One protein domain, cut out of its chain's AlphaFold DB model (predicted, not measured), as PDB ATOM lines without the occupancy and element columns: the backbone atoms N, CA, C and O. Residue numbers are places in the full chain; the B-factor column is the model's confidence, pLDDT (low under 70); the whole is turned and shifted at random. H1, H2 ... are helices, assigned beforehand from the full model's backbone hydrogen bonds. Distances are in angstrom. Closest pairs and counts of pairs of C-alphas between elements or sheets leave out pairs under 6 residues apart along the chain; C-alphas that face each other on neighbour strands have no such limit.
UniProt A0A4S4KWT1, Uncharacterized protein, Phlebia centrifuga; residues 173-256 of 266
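What this domain is: This is residues 173 to 256 of the 266 residues of an uncharacterized protein of Phlebia centrifuga (UniProt A0A4S4KWT1). You are looking at a rod of helices built on one long helix, H3, with H1 packed beside its residues 200 to 207 and H4 crossing it steeply at residues 211 to 219. Little H2 sits in the turn between H1 and H3 at one end, while residues 223 to 237, of which 223 to 226 belong to H3 and 235 to 237 to H4, stick out at the other end. The printed part has 84 residues with four named helices, H1, H2, H3 and H4 in that order, and no named strand; the class is all helix. It is only just loose, close to extended, with a radius of gyration of the C-alphas of 17.4 A and spans of 55 by 25 by 17 A.

Where its parts are: Find C-alpha 173 at (-2.929, 40.688, 41.850); from there H1 runs through residues 173 to 188, 22.5 A from first to last C-alpha. After a tight link of 1 residue comes H2, residues 190 to 193, 5.4 A long. A tight link of 3 residues then leads to C-alpha 197 at (-12.134, 31.097, 26.129), where H3 begins; it holds residues 197 to 226 over 41.0 A, with a kink of 34 degrees near residue 220. Beyond a short link of 8 residues, H4 takes residues 235 to 255 over 30.3 A and ends at C-alpha 255 at (2.717, 48.020, 37.415).

How they stand to each other: Start at H1, whose residues 175 to 182 touch H3 at residues 200 to 207. The closest C-alphas, those of Tyr 179 and Ile 203, are 6.5 A apart, and the two helices run opposite ways at a shallow tilt of 26 degrees. H1 and H2 only just touch, only at the corner by their link, with 3 pairs of C-alphas within 8 A; the closest, those of Thr 186 and Arg 193, are 5.2 A apart. H2 and H3 meet only through their link, and H2 is apart from H4. Look next at residues 211 to 219 of H3, which touch residues 242 to 250 of H4: the closest C-alphas, those of Ala 214 and Ala 246, are 5.1 A apart, and the helices run opposite ways at a steep tilt of 55 degrees. H4 and H1 only just touch, only at their ends, with 3 pairs of C-alphas within 8 A; the closest, those of Leu 173 and Ala 253, are 6.1 A apart. In H1 each O i to N i+4 pair is within hydrogen-bond range, against 25 of 26 in H3 and 16 of 17 in H4, and H2 is too short for such a pair.

The domain as a whole: The two C-alphas farthest apart are those of Ser 191 and Asp 228, 55.4 A, while those of Leu 173 and Glu 256 are 8.5 A apart. Residues 223 to 237 stand free, of which 223 to 226 belong to H3 and 235 to 237 to H4. The printed part has no cut and no long link. In the B-factor column you will find a mean pLDDT of the printed part of 73.5, with residues 216 to 242 under 70.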
ATOM      1  N   LEU A 173      -4.137  41.326  42.378       85.56
ATOM      2  CA  LEU A 173      -2.929  40.688  41.850       85.56
ATOM      3  C   LEU A 173      -3.109  39.193  41.490       85.56
ATOM      4  O   LEU A 173      -2.664  38.798  40.409       85.56
ATOM      5  N   PRO A 174      -3.794  38.350  42.294       88.75
ATOM      6  CA  PRO A 174      -4.044  36.955  41.928       88.75
ATOM      7  C   PRO A 174      -4.859  36.802  40.634       88.75
ATOM      8  O   PRO A 174      -4.547  35.929  39.825       88.75
ATOM      9  N   LEU A 175      -5.852  37.672  40.400       88.12
ATOM     10  CA  LEU A 175      -6.661  37.664  39.173       88.12
ATOM     11  C   LEU A 175      -5.805  38.032  37.954       88.12
ATOM     12  O   LEU A 175      -5.855  37.354  36.926       88.12
ATOM     13  N   LEU A 176      -4.948  39.049  38.093       88.56
ATOM     14  CA  LEU A 176      -4.006  39.456  37.045       88.56
ATOM     15  C   LEU A 176      -2.992  38.350  36.720       88.56
ATOM     16  O   LEU A 176      -2.654  38.146  35.552       88.56
ATOM     17  N   MET A 177      -2.523  37.597  37.721       87.38
ATOM     18  CA  MET A 177      -1.610  36.466  37.513       87.38
ATOM     19  C   MET A 177      -2.278  35.294  36.787       87.38
ATOM     20  O   MET A 177      -1.669  34.703  35.888       87.38
ATOM     21  N   GLN A 178      -3.527  34.973  37.131       88.81
ATOM     22  CA  GLN A 178      -4.302  33.949  36.423       88.81
ATOM     23  C   GLN A 178      -4.527  34.355  34.962       88.81
ATOM     24  O   GLN A 178      -4.218  33.583  34.053       88.81
ATOM     25  N   TYR A 179      -4.936  35.607  34.727       90.25
ATOM     26  CA  TYR A 179      -5.101  36.160  33.383       90.25
ATOM     27  C   TYR A 179      -3.801  36.099  32.563       90.25
ATOM     28  O   TYR A 179      -3.785  35.599  31.437       90.25
ATOM     29  N   LYS A 180      -2.672  36.525  33.151       89.06
ATOM     30  CA  LYS A 180      -1.336  36.463  32.533       89.06
ATOM     31  C   LYS A 180      -0.935  35.042  32.145       89.06
ATOM     32  O   LYS A 180      -0.292  34.845  31.113       89.06
ATOM     33  N   THR A 181      -1.274  34.059  32.973       89.56
ATOM     34  CA  THR A 181      -0.938  32.650  32.735       89.56
ATOM     35  C   THR A 181      -1.724  32.099  31.548       89.56
ATOM     36  O   THR A 181      -1.119  31.556  30.623       89.56
ATOM     37  N   LEU A 182      -3.038  32.333  31.508       88.44
ATOM     38  CA  LEU A 182      -3.889  31.911  30.391       88.44
ATOM     39  C   LEU A 182      -3.518  32.605  29.075       88.44
ATOM     40  O   LEU A 182      -3.459  31.957  28.028       88.44
ATOM     41  N   LEU A 183      -3.188  33.900  29.112       87.88
ATOM     42  CA  LEU A 183      -2.697  34.612  27.930       87.88
ATOM     43  C   LEU A 183      -1.376  34.035  27.417       87.88
ATOM     44  O   LEU A 183      -1.212  33.872  26.210       87.88
ATOM     45  N   LYS A 184      -0.434  33.683  28.301       88.12
ATOM     46  CA  LYS A 184       0.827  33.048  27.885       88.12
ATOM     47  C   LYS A 184       0.596  31.703  27.202       88.12
ATOM     48  O   LYS A 184       1.278  31.421  26.220       88.12
ATOM     49  N   ILE A 185      -0.328  30.890  27.711       88.25
ATOM     50  CA  ILE A 185      -0.661  29.581  27.132       88.25
ATOM     51  C   ILE A 185      -1.277  29.770  25.742       88.25
ATOM     52  O   ILE A 185      -0.765  29.236  24.764       88.25
ATOM     53  N   THR A 186      -2.298  30.617  25.637       88.50
ATOM     54  CA  THR A 186      -3.039  30.841  24.383       88.50
ATOM     55  C   THR A 186      -2.271  31.641  23.326       88.50
ATOM     56  O   THR A 186      -2.564  31.528  22.140       88.50
ATOM     57  N   THR A 187      -1.272  32.437  23.724       87.81
ATOM     58  CA  THR A 187      -0.365  33.115  22.776       87.81
ATOM     59  C   THR A 187       0.693  32.154  22.233       87.81
ATOM     60  O   THR A 187       1.118  32.295  21.089       87.81
ATOM     61  N   ARG A 188       1.134  31.181  23.043       88.94
ATOM     62  CA  ARG A 188       2.088  30.144  22.613       88.94
ATOM     63  C   ARG A 188       1.431  29.098  21.721       88.94
ATOM     64  O   ARG A 188       2.080  28.624  20.797       88.94
ATOM     65  N   ASP A 189       0.172  28.770  21.992       87.94
ATOM     66  CA  ASP A 189      -0.614  27.828  21.205       87.94
ATOM     67  C   ASP A 189      -2.008  28.398  20.911       87.94
ATOM     68  O   ASP A 189      -2.893  28.455  21.770       87.94
ATOM     69  N   ALA A 190      -2.198  28.822  19.662       84.62
ATOM     70  CA  ALA A 190      -3.439  29.435  19.211       84.62
ATOM     71  C   ALA A 190      -4.622  28.450  19.175       84.62
ATOM     72  O   ALA A 190      -5.771  28.894  19.226       84.62
ATOM     73  N   SER A 191      -4.368  27.136  19.112       86.62
ATOM     74  CA  SER A 191      -5.424  26.114  19.084       86.62
ATOM     75  C   SER A 191      -6.174  26.032  20.420       86.62
ATOM     76  O   SER A 191      -7.399  25.905  20.446       86.62
ATOM     77  N   LEU A 192      -5.462  26.268  21.527       86.38
ATOM     78  CA  LEU A 192      -6.001  26.277  22.888       86.38
ATOM     79  C   LEU A 192      -6.894  27.499  23.173       86.38
ATOM     80  O   LEU A 192      -7.599  27.554  24.179       86.38
ATOM     81  N   ARG A 193      -6.925  28.502  22.286       84.81
ATOM     82  CA  ARG A 193      -7.713  29.728  22.494       84.81
ATOM     83  C   ARG A 193      -9.216  29.460  22.588       84.81
ATOM     84  O   ARG A 193      -9.904  30.175  23.314       84.81
ATOM     85  N   SER A 194      -9.725  28.457  21.870       84.88
ATOM     86  CA  SER A 194     -11.139  28.066  21.952       84.88
ATOM     87  C   SER A 194     -11.459  27.345  23.262       84.88
ATOM     88  O   SER A 194     -12.534  27.549  23.819       84.88
ATOM     89  N   GLU A 195     -10.521  26.538  23.759       89.38
ATOM     90  CA  GLU A 195     -10.656  25.743  24.983       89.38
ATOM     91  C   GLU A 195     -10.651  26.625  26.239       89.38
ATOM     92  O   GLU A 195     -11.540  26.509  27.075       89.38
ATOM     93  N   TYR A 196      -9.723  27.587  26.324       89.38
ATOM     94  CA  TYR A 196      -9.594  28.489  27.479       89.38
ATOM     95  C   TYR A 196     -10.456  29.761  27.386       89.38
ATOM     96  O   TYR A 196     -10.479  30.569  28.315       89.38
ATOM     97  N   ARG A 197     -11.202  29.964  26.290       88.56
ATOM     98  CA  ARG A 197     -12.134  31.097  26.129       88.56
ATOM     99  C   ARG A 197     -13.098  31.291  27.315       88.56
ATOM    100  O   ARG A 197     -13.218  32.439  27.755       88.56
ATOM    101  N   PRO A 198     -13.792  30.261  27.843       89.62
ATOM    102  CA  PRO A 198     -14.695  30.438  28.982       89.62
ATOM    103  C   PRO A 198     -13.962  30.891  30.250       89.62
ATOM    104  O   PRO A 198     -14.450  31.784  30.940       89.62
ATOM    105  N   GLU A 199     -12.776  30.351  30.530       89.25
ATOM    106  CA  GLU A 199     -11.976  30.718  31.706       89.25
ATOM    107  C   GLU A 199     -11.438  32.148  31.614       89.25
ATOM    108  O   GLU A 199     -11.548  32.913  32.571       89.25
ATOM    109  N   ILE A 200     -10.941  32.549  30.438       88.31
ATOM    110  CA  ILE A 200     -10.516  33.931  30.174       88.31
ATOM    111  C   ILE A 200     -11.692  34.893  30.370       88.31
ATOM    112  O   ILE A 200     -11.546  35.927  31.017       88.31
ATOM    113  N   THR A 201     -12.873  34.541  29.852       89.06
ATOM    114  CA  THR A 201     -14.084  35.366  29.993       89.06
ATOM    115  C   THR A 201     -14.514  35.477  31.457       89.06
ATOM    116  O   THR A 201     -14.908  36.551  31.903       89.06
ATOM    117  N   LYS A 202     -14.413  34.386  32.225       89.25
ATOM    118  CA  LYS A 202     -14.703  34.378  33.663       89.25
ATOM    119  C   LYS A 202     -13.758  35.303  34.433       89.25
ATOM    120  O   LYS A 202     -14.234  36.140  35.190       89.25
ATOM    121  N   ILE A 203     -12.450  35.211  34.191       90.69
ATOM    122  CA  ILE A 203     -11.459  36.055  34.876       90.69
ATOM    123  C   ILE A 203     -11.635  37.533  34.515       90.69
ATOM    124  O   ILE A 203     -11.525  38.385  35.393       90.69
ATOM    125  N   LEU A 204     -11.961  37.856  33.258       86.31
ATOM    126  CA  LEU A 204     -12.280  39.233  32.862       86.31
ATOM    127  C   LEU A 204     -13.496  39.775  33.625       86.31
ATOM    128  O   LEU A 204     -13.420  40.873  34.167       86.31
ATOM    129  N   ARG A 205     -14.564  38.979  33.771       85.12
ATOM    130  CA  ARG A 205     -15.725  39.350  34.600       85.12
ATOM    131  C   ARG A 205     -15.363  39.523  36.073       85.12
ATOM    132  O   ARG A 205     -15.877  40.425  36.727       85.12
ATOM    133  N   ASP A 206     -14.479  38.683  36.607       83.69
ATOM    134  CA  ASP A 206     -14.024  38.794  37.997       83.69
ATOM    135  C   ASP A 206     -13.181  40.061  38.231       83.69
ATOM    136  O   ASP A 206     -13.291  40.667  39.301       83.69
ATOM    137  N   ILE A 207     -12.391  40.488  37.233       86.25
ATOM    138  CA  ILE A 207     -11.646  41.759  37.229       86.25
ATOM    139  C   ILE A 207     -12.601  42.953  37.103       86.25
ATOM    140  O   ILE A 207     -12.484  43.900  37.875       86.25
ATOM    141  N   GLU A 208     -13.577  42.912  36.194       84.38
ATOM    142  CA  GLU A 208     -14.609  43.954  36.070       84.38
ATOM    143  C   GLU A 208     -15.399  44.112  37.373       84.38
ATOM    144  O   GLU A 208     -15.608  45.225  37.857       84.38
ATOM    145  N   ARG A 209     -15.768  42.989  38.000       82.75
ATOM    146  CA  ARG A 209     -16.406  42.972  39.315       82.75
ATOM    147  C   ARG A 209     -15.503  43.571  40.390       82.75
ATOM    148  O   ARG A 209     -15.995  44.292  41.249       82.75
ATOM    149  N   TRP A 210     -14.201  43.289  40.354       87.75
ATOM    150  CA  TRP A 210     -13.247  43.907  41.272       87.75
ATOM    151  C   TRP A 210     -13.176  45.427  41.090       87.75
ATOM    152  O   TRP A 210     -13.202  46.156  42.074       87.75
ATOM    153  N   ILE A 211     -13.142  45.915  39.846       82.00
ATOM    154  CA  ILE A 211     -13.153  47.353  39.547       82.00
ATOM    155  C   ILE A 211     -14.455  47.987  40.053       82.00
ATOM    156  O   ILE A 211     -14.411  49.062  40.642       82.00
ATOM    157  N   ALA A 212     -15.601  47.318  39.897       77.44
ATOM    158  CA  ALA A 212     -16.872  47.780  40.456       77.44
ATOM    159  C   ALA A 212     -16.850  47.822  41.997       77.44
ATOM    160  O   ALA A 212     -17.256  48.817  42.587       77.44
ATOM    161  N   GLU A 213     -16.315  46.789  42.654       77.06
ATOM    162  CA  GLU A 213     -16.112  46.764  44.112       77.06
ATOM    163  C   GLU A 213     -15.162  47.886  44.574       77.06
ATOM    164  O   GLU A 213     -15.403  48.498  45.611       77.06
ATOM    165  N   ALA A 214     -14.121  48.197  43.796       78.19
ATOM    166  CA  ALA A 214     -13.199  49.299  44.060       78.19
ATOM    167  C   ALA A 214     -13.861  50.674  43.882       78.19
ATOM    168  O   ALA A 214     -13.684  51.529  44.743       78.19
ATOM    169  N   LYS A 215     -14.672  50.881  42.835       71.69
ATOM    170  CA  LYS A 215     -15.475  52.108  42.673       71.69
ATOM    171  C   LYS A 215     -16.407  52.314  43.873       71.69
ATOM    172  O   LYS A 215     -16.436  53.395  44.439       71.69
ATOM    173  N   VAL A 216     -17.053  51.247  44.343       65.31
ATOM    174  CA  VAL A 216     -17.903  51.287  45.545       65.31
ATOM    175  C   VAL A 216     -17.097  51.529  46.826       65.31
ATOM    176  O   VAL A 216     -17.560  52.198  47.738       65.31
ATOM    177  N   ALA A 217     -15.882  50.998  46.955       67.12
ATOM    178  CA  ALA A 217     -15.034  51.320  48.106       67.12
ATOM    179  C   ALA A 217     -14.575  52.791  48.091       67.12
ATOM    180  O   ALA A 217     -14.385  53.386  49.159       67.12
ATOM    181  N   ALA A 218     -14.440  53.382  46.897       63.25
ATOM    182  CA  ALA A 218     -14.303  54.825  46.737       63.25
ATOM    183  C   ALA A 218     -15.578  55.537  47.212       63.25
ATOM    184  O   ALA A 218     -15.456  56.487  47.981       63.25
ATOM    185  N   ASP A 219     -16.768  55.013  46.873       52.62
ATOM    186  CA  ASP A 219     -18.044  55.493  47.418       52.62
ATOM    187  C   ASP A 219     -18.079  55.367  48.935       52.62
ATOM    188  O   ASP A 219     -18.476  56.305  49.568       52.62
ATOM    189  N   ILE A 220     -17.612  54.312  49.600       51.69
ATOM    190  CA  ILE A 220     -17.634  54.285  51.083       51.69
ATOM    191  C   ILE A 220     -16.699  55.355  51.673       51.69
ATOM    192  O   ILE A 220     -17.007  55.962  52.693       51.69
ATOM    193  N   SER A 221     -15.582  55.640  51.002       47.19
ATOM    194  CA  SER A 221     -14.648  56.696  51.416       47.19
ATOM    195  C   SER A 221     -15.155  58.115  51.095       47.19
ATOM    196  O   SER A 221     -14.657  59.078  51.677       47.19
ATOM    197  N   ALA A 222     -16.116  58.253  50.170       41.03
ATOM    198  CA  ALA A 222     -16.708  59.517  49.716       41.03
ATOM    199  C   ALA A 222     -18.144  59.752  50.243       41.03
ATOM    200  O   ALA A 222     -18.515  60.872  50.555       41.03
ATOM    201  N   ALA A 223     -18.931  58.700  50.437       40.16
ATOM    202  CA  ALA A 223     -20.299  58.639  50.951       40.16
ATOM    203  C   ALA A 223     -20.348  58.736  52.478       40.16
ATOM    204  O   ALA A 223     -21.370  59.150  53.020       40.16
ATOM    205  N   THR A 224     -19.230  58.499  53.180       45.12
ATOM    206  CA  THR A 224     -19.046  59.045  54.536       45.12
ATOM    207  C   THR A 224     -19.141  60.577  54.554       45.12
ATOM    208  O   THR A 224     -19.432  61.150  55.601       45.12
ATOM    209  N   LEU A 225     -18.938  61.249  53.409       39.53
ATOM    210  CA  LEU A 225     -19.192  62.680  53.220       39.53
ATOM    211  C   LEU A 225     -20.505  62.995  52.465       39.53
ATOM    212  O   LEU A 225     -21.071  64.063  52.713       39.53
ATOM    213  N   ASP A 226     -21.004  62.106  51.600       40.59
ATOM    214  CA  ASP A 226     -22.105  62.385  50.650       40.59
ATOM    215  C   ASP A 226     -23.510  61.906  51.071       40.59
ATOM    216  O   ASP A 226     -24.503  62.173  50.401       40.59
ATOM    217  N   TRP A 227     -23.652  61.289  52.247       47.78
ATOM    218  CA  TRP A 227     -24.970  61.009  52.842       47.78
ATOM    219  C   TRP A 227     -25.871  62.265  53.014       47.78
ATOM    220  O   TRP A 227     -27.083  62.170  53.226       47.78
ATOM    221  N   ASP A 228     -25.285  63.461  52.911       42.97
ATOM    222  CA  ASP A 228     -25.945  64.747  53.133       42.97
ATOM    223  C   ASP A 228     -26.543  65.402  51.868       42.97
ATOM    224  O   ASP A 228     -27.143  66.472  51.975       42.97
ATOM    225  N   THR A 229     -26.437  64.785  50.686       38.31
ATOM    226  CA  THR A 229     -26.714  65.462  49.403       38.31
ATOM    227  C   THR A 229     -27.787  64.755  48.576       38.31
ATOM    228  O   THR A 229     -27.573  64.310  47.454       38.31
ATOM    229  N   SER A 230     -29.020  64.719  49.083       43.31
ATOM    230  CA  SER A 230     -30.203  64.481  48.245       43.31
ATOM    231  C   SER A 230     -30.546  65.750  47.447       43.31
ATOM    232  O   SER A 230     -31.462  66.501  47.779       43.31
ATOM    233  N   GLY A 231     -29.780  66.029  46.388       37.94
ATOM    234  CA  GLY A 231     -30.021  67.193  45.536       37.94
ATOM    235  C   GLY A 231     -29.136  67.247  44.297       37.94
ATOM    236  O   GLY A 231     -28.081  67.867  44.330       37.94
ATOM    237  N   SER A 232     -29.622  66.629  43.216       41.44
ATOM    238  CA  SER A 232     -29.321  66.889  41.797       41.44
ATOM    239  C   SER A 232     -28.257  67.970  41.527       41.44
ATOM    240  O   SER A 232     -28.580  69.159  41.433       41.44
ATOM    241  N   GLY A 233     -27.005  67.548  41.363       36.66
ATOM    242  CA  GLY A 233     -25.885  68.417  41.016       36.66
ATOM    243  C   GLY A 233     -24.781  67.637  40.308       36.66
ATOM    244  O   GLY A 233     -23.894  67.116  40.964       36.66
ATOM    245  N   ASP A 234     -24.876  67.585  38.979       39.94
ATOM    246  CA  ASP A 234     -23.850  67.168  38.007       39.94
ATOM    247  C   ASP A 234     -23.137  65.820  38.274       39.94
ATOM    248  O   ASP A 234     -21.949  65.751  38.580       39.94
ATOM    249  N   ASP A 235     -23.875  64.720  38.071       45.25
ATOM    250  CA  ASP A 235     -23.408  63.322  38.179       45.25
ATOM    251  C   ASP A 235     -22.176  62.975  37.310       45.25
ATOM    252  O   ASP A 235     -21.546  61.934  37.515       45.25
ATOM    253  N   ALA A 236     -21.824  63.805  36.324       43.19
ATOM    254  CA  ALA A 236     -20.769  63.511  35.353       43.19
ATOM    255  C   ALA A 236     -19.339  63.713  35.896       43.19
ATOM    256  O   ALA A 236     -18.441  62.965  35.515       43.19
ATOM    257  N   ASP A 237     -19.112  64.691  36.781       46.56
ATOM    258  CA  ASP A 237     -17.765  65.001  37.306       46.56
ATOM    259  C   ASP A 237     -17.381  64.059  38.464       46.56
ATOM    260  O   ASP A 237     -16.231  63.643  38.621       46.56
ATOM    261  N   ASP A 238     -18.375  63.645  39.251       52.78
ATOM    262  CA  ASP A 238     -18.171  62.754  40.391       52.78
ATOM    263  C   ASP A 238     -18.056  61.275  39.975       52.78
ATOM    264  O   ASP A 238     -17.304  60.508  40.583       52.78
ATOM    265  N   THR A 239     -18.731  60.856  38.896       55.25
ATOM    266  CA  THR A 239     -18.472  59.540  38.289       55.25
ATOM    267  C   THR A 239     -17.024  59.441  37.806       55.25
ATOM    268  O   THR A 239     -16.354  58.469  38.157       55.25
ATOM    269  N   ASP A 240     -16.494  60.461  37.122       63.75
ATOM    270  CA  ASP A 240     -15.107  60.475  36.631       63.75
ATOM    271  C   ASP A 240     -14.077  60.350  37.773       63.75
ATOM    272  O   ASP A 240     -13.125  59.568  37.690       63.75
ATOM    273  N   GLY A 241     -14.307  61.021  38.909       66.38
ATOM    274  CA  GLY A 241     -13.452  60.909  40.097       66.38
ATOM    275  C   GLY A 241     -13.413  59.499  40.707       66.38
ATOM    276  O   GLY A 241     -12.345  59.004  41.089       66.38
ATOM    277  N   ARG A 242     -14.565  58.824  40.764       67.81
ATOM    278  CA  ARG A 242     -14.703  57.453  41.291       67.81
ATOM    279  C   ARG A 242     -14.072  56.424  40.372       67.81
ATOM    280  O   ARG A 242     -13.357  55.524  40.829       67.81
ATOM    281  N   GLU A 243     -14.309  56.566  39.071       71.38
ATOM    282  CA  GLU A 243     -13.668  55.723  38.072       71.38
ATOM    283  C   GLU A 243     -12.157  55.872  38.132       71.38
ATOM    284  O   GLU A 243     -11.446  54.867  38.186       71.38
ATOM    285  N   ARG A 244     -11.668  57.108  38.230       74.44
ATOM    286  CA  ARG A 244     -10.245  57.403  38.349       74.44
ATOM    287  C   ARG A 244      -9.611  56.757  39.577       74.44
ATOM    288  O   ARG A 244      -8.568  56.129  39.435       74.44
ATOM    289  N   TRP A 245     -10.245  56.824  40.749       78.12
ATOM    290  CA  TRP A 245      -9.720  56.184  41.963       78.12
ATOM    291  C   TRP A 245      -9.589  54.663  41.817       78.12
ATOM    292  O   TRP A 245      -8.557  54.074  42.153       78.12
ATOM    293  N   ALA A 246     -10.622  54.006  41.281       78.75
ATOM    294  CA  ALA A 246     -10.599  52.563  41.063       78.75
ATOM    295  C   ALA A 246      -9.552  52.161  40.010       78.75
ATOM    296  O   ALA A 246      -8.842  51.165  40.182       78.75
ATOM    297  N   LEU A 247      -9.432  52.953  38.940       80.00
ATOM    298  CA  LEU A 247      -8.467  52.742  37.865       80.00
ATOM    299  C   LEU A 247      -7.025  53.000  38.308       80.00
ATOM    300  O   LEU A 247      -6.141  52.270  37.870       80.00
ATOM    301  N   GLU A 248      -6.770  53.961  39.197       82.25
ATOM    302  CA  GLU A 248      -5.440  54.197  39.774       82.25
ATOM    303  C   GLU A 248      -4.963  52.969  40.558       82.25
ATOM    304  O   GLU A 248      -3.890  52.440  40.274       82.25
ATOM    305  N   ARG A 249      -5.800  52.404  41.442       82.50
ATOM    306  CA  ARG A 249      -5.440  51.178  42.185       82.50
ATOM    307  C   ARG A 249      -5.264  49.964  41.281       82.50
ATOM    308  O   ARG A 249      -4.413  49.111  41.538       82.50
ATOM    309  N   PHE A 250      -6.087  49.863  40.239       85.12
ATOM    310  CA  PHE A 250      -5.930  48.823  39.232       85.12
ATOM    311  C   PHE A 250      -4.609  48.988  38.465       85.12
ATOM    312  O   PHE A 250      -3.884  48.013  38.270       85.12
ATOM    313  N   SER A 251      -4.267  50.220  38.085       84.12
ATOM    314  CA  SER A 251      -3.019  50.576  37.408       84.12
ATOM    315  C   SER A 251      -1.796  50.270  38.272       84.12
ATOM    316  O   SER A 251      -0.843  49.661  37.786       84.12
ATOM    317  N   ASP A 252      -1.834  50.600  39.562       85.31
ATOM    318  CA  ASP A 252      -0.760  50.274  40.504       85.31
ATOM    319  C   ASP A 252      -0.498  48.762  40.551       85.31
ATOM    320  O   ASP A 252       0.647  48.318  40.455       85.31
ATOM    321  N   ALA A 253      -1.561  47.955  40.597       84.88
ATOM    322  CA  ALA A 253      -1.444  46.499  40.580       84.88
ATOM    323  C   ALA A 253      -0.942  45.941  39.234       84.88
ATOM    324  O   ALA A 253      -0.278  44.900  39.193       84.88
ATOM    325  N   LEU A 254      -1.224  46.617  38.113       85.12
ATOM    326  CA  LEU A 254      -0.669  46.256  36.804       85.12
ATOM    327  C   LEU A 254       0.843  46.506  36.724       85.12
ATOM    328  O   LEU A 254       1.540  45.733  36.054       85.12
ATOM    329  N   LEU A 255       1.321  47.565  37.386       82.31
ATOM    330  CA  LEU A 255       2.717  48.020  37.415       82.31
ATOM    331  C   LEU A 255       3.561  47.352  38.512       82.31
ATOM    332  O   LEU A 255       4.785  47.507  38.535       82.31
ATOM    333  N   GLU A 256       2.935  46.602  39.416       81.25
ATOM    334  CA  GLU A 256       3.620  45.915  40.506       81.25
ATOM    335  C   GLU A 256       4.641  44.882  39.986       81.25
ATOM    336  O   GLU A 256       4.524  44.326  38.886       81.25
TER     337      GLU A 256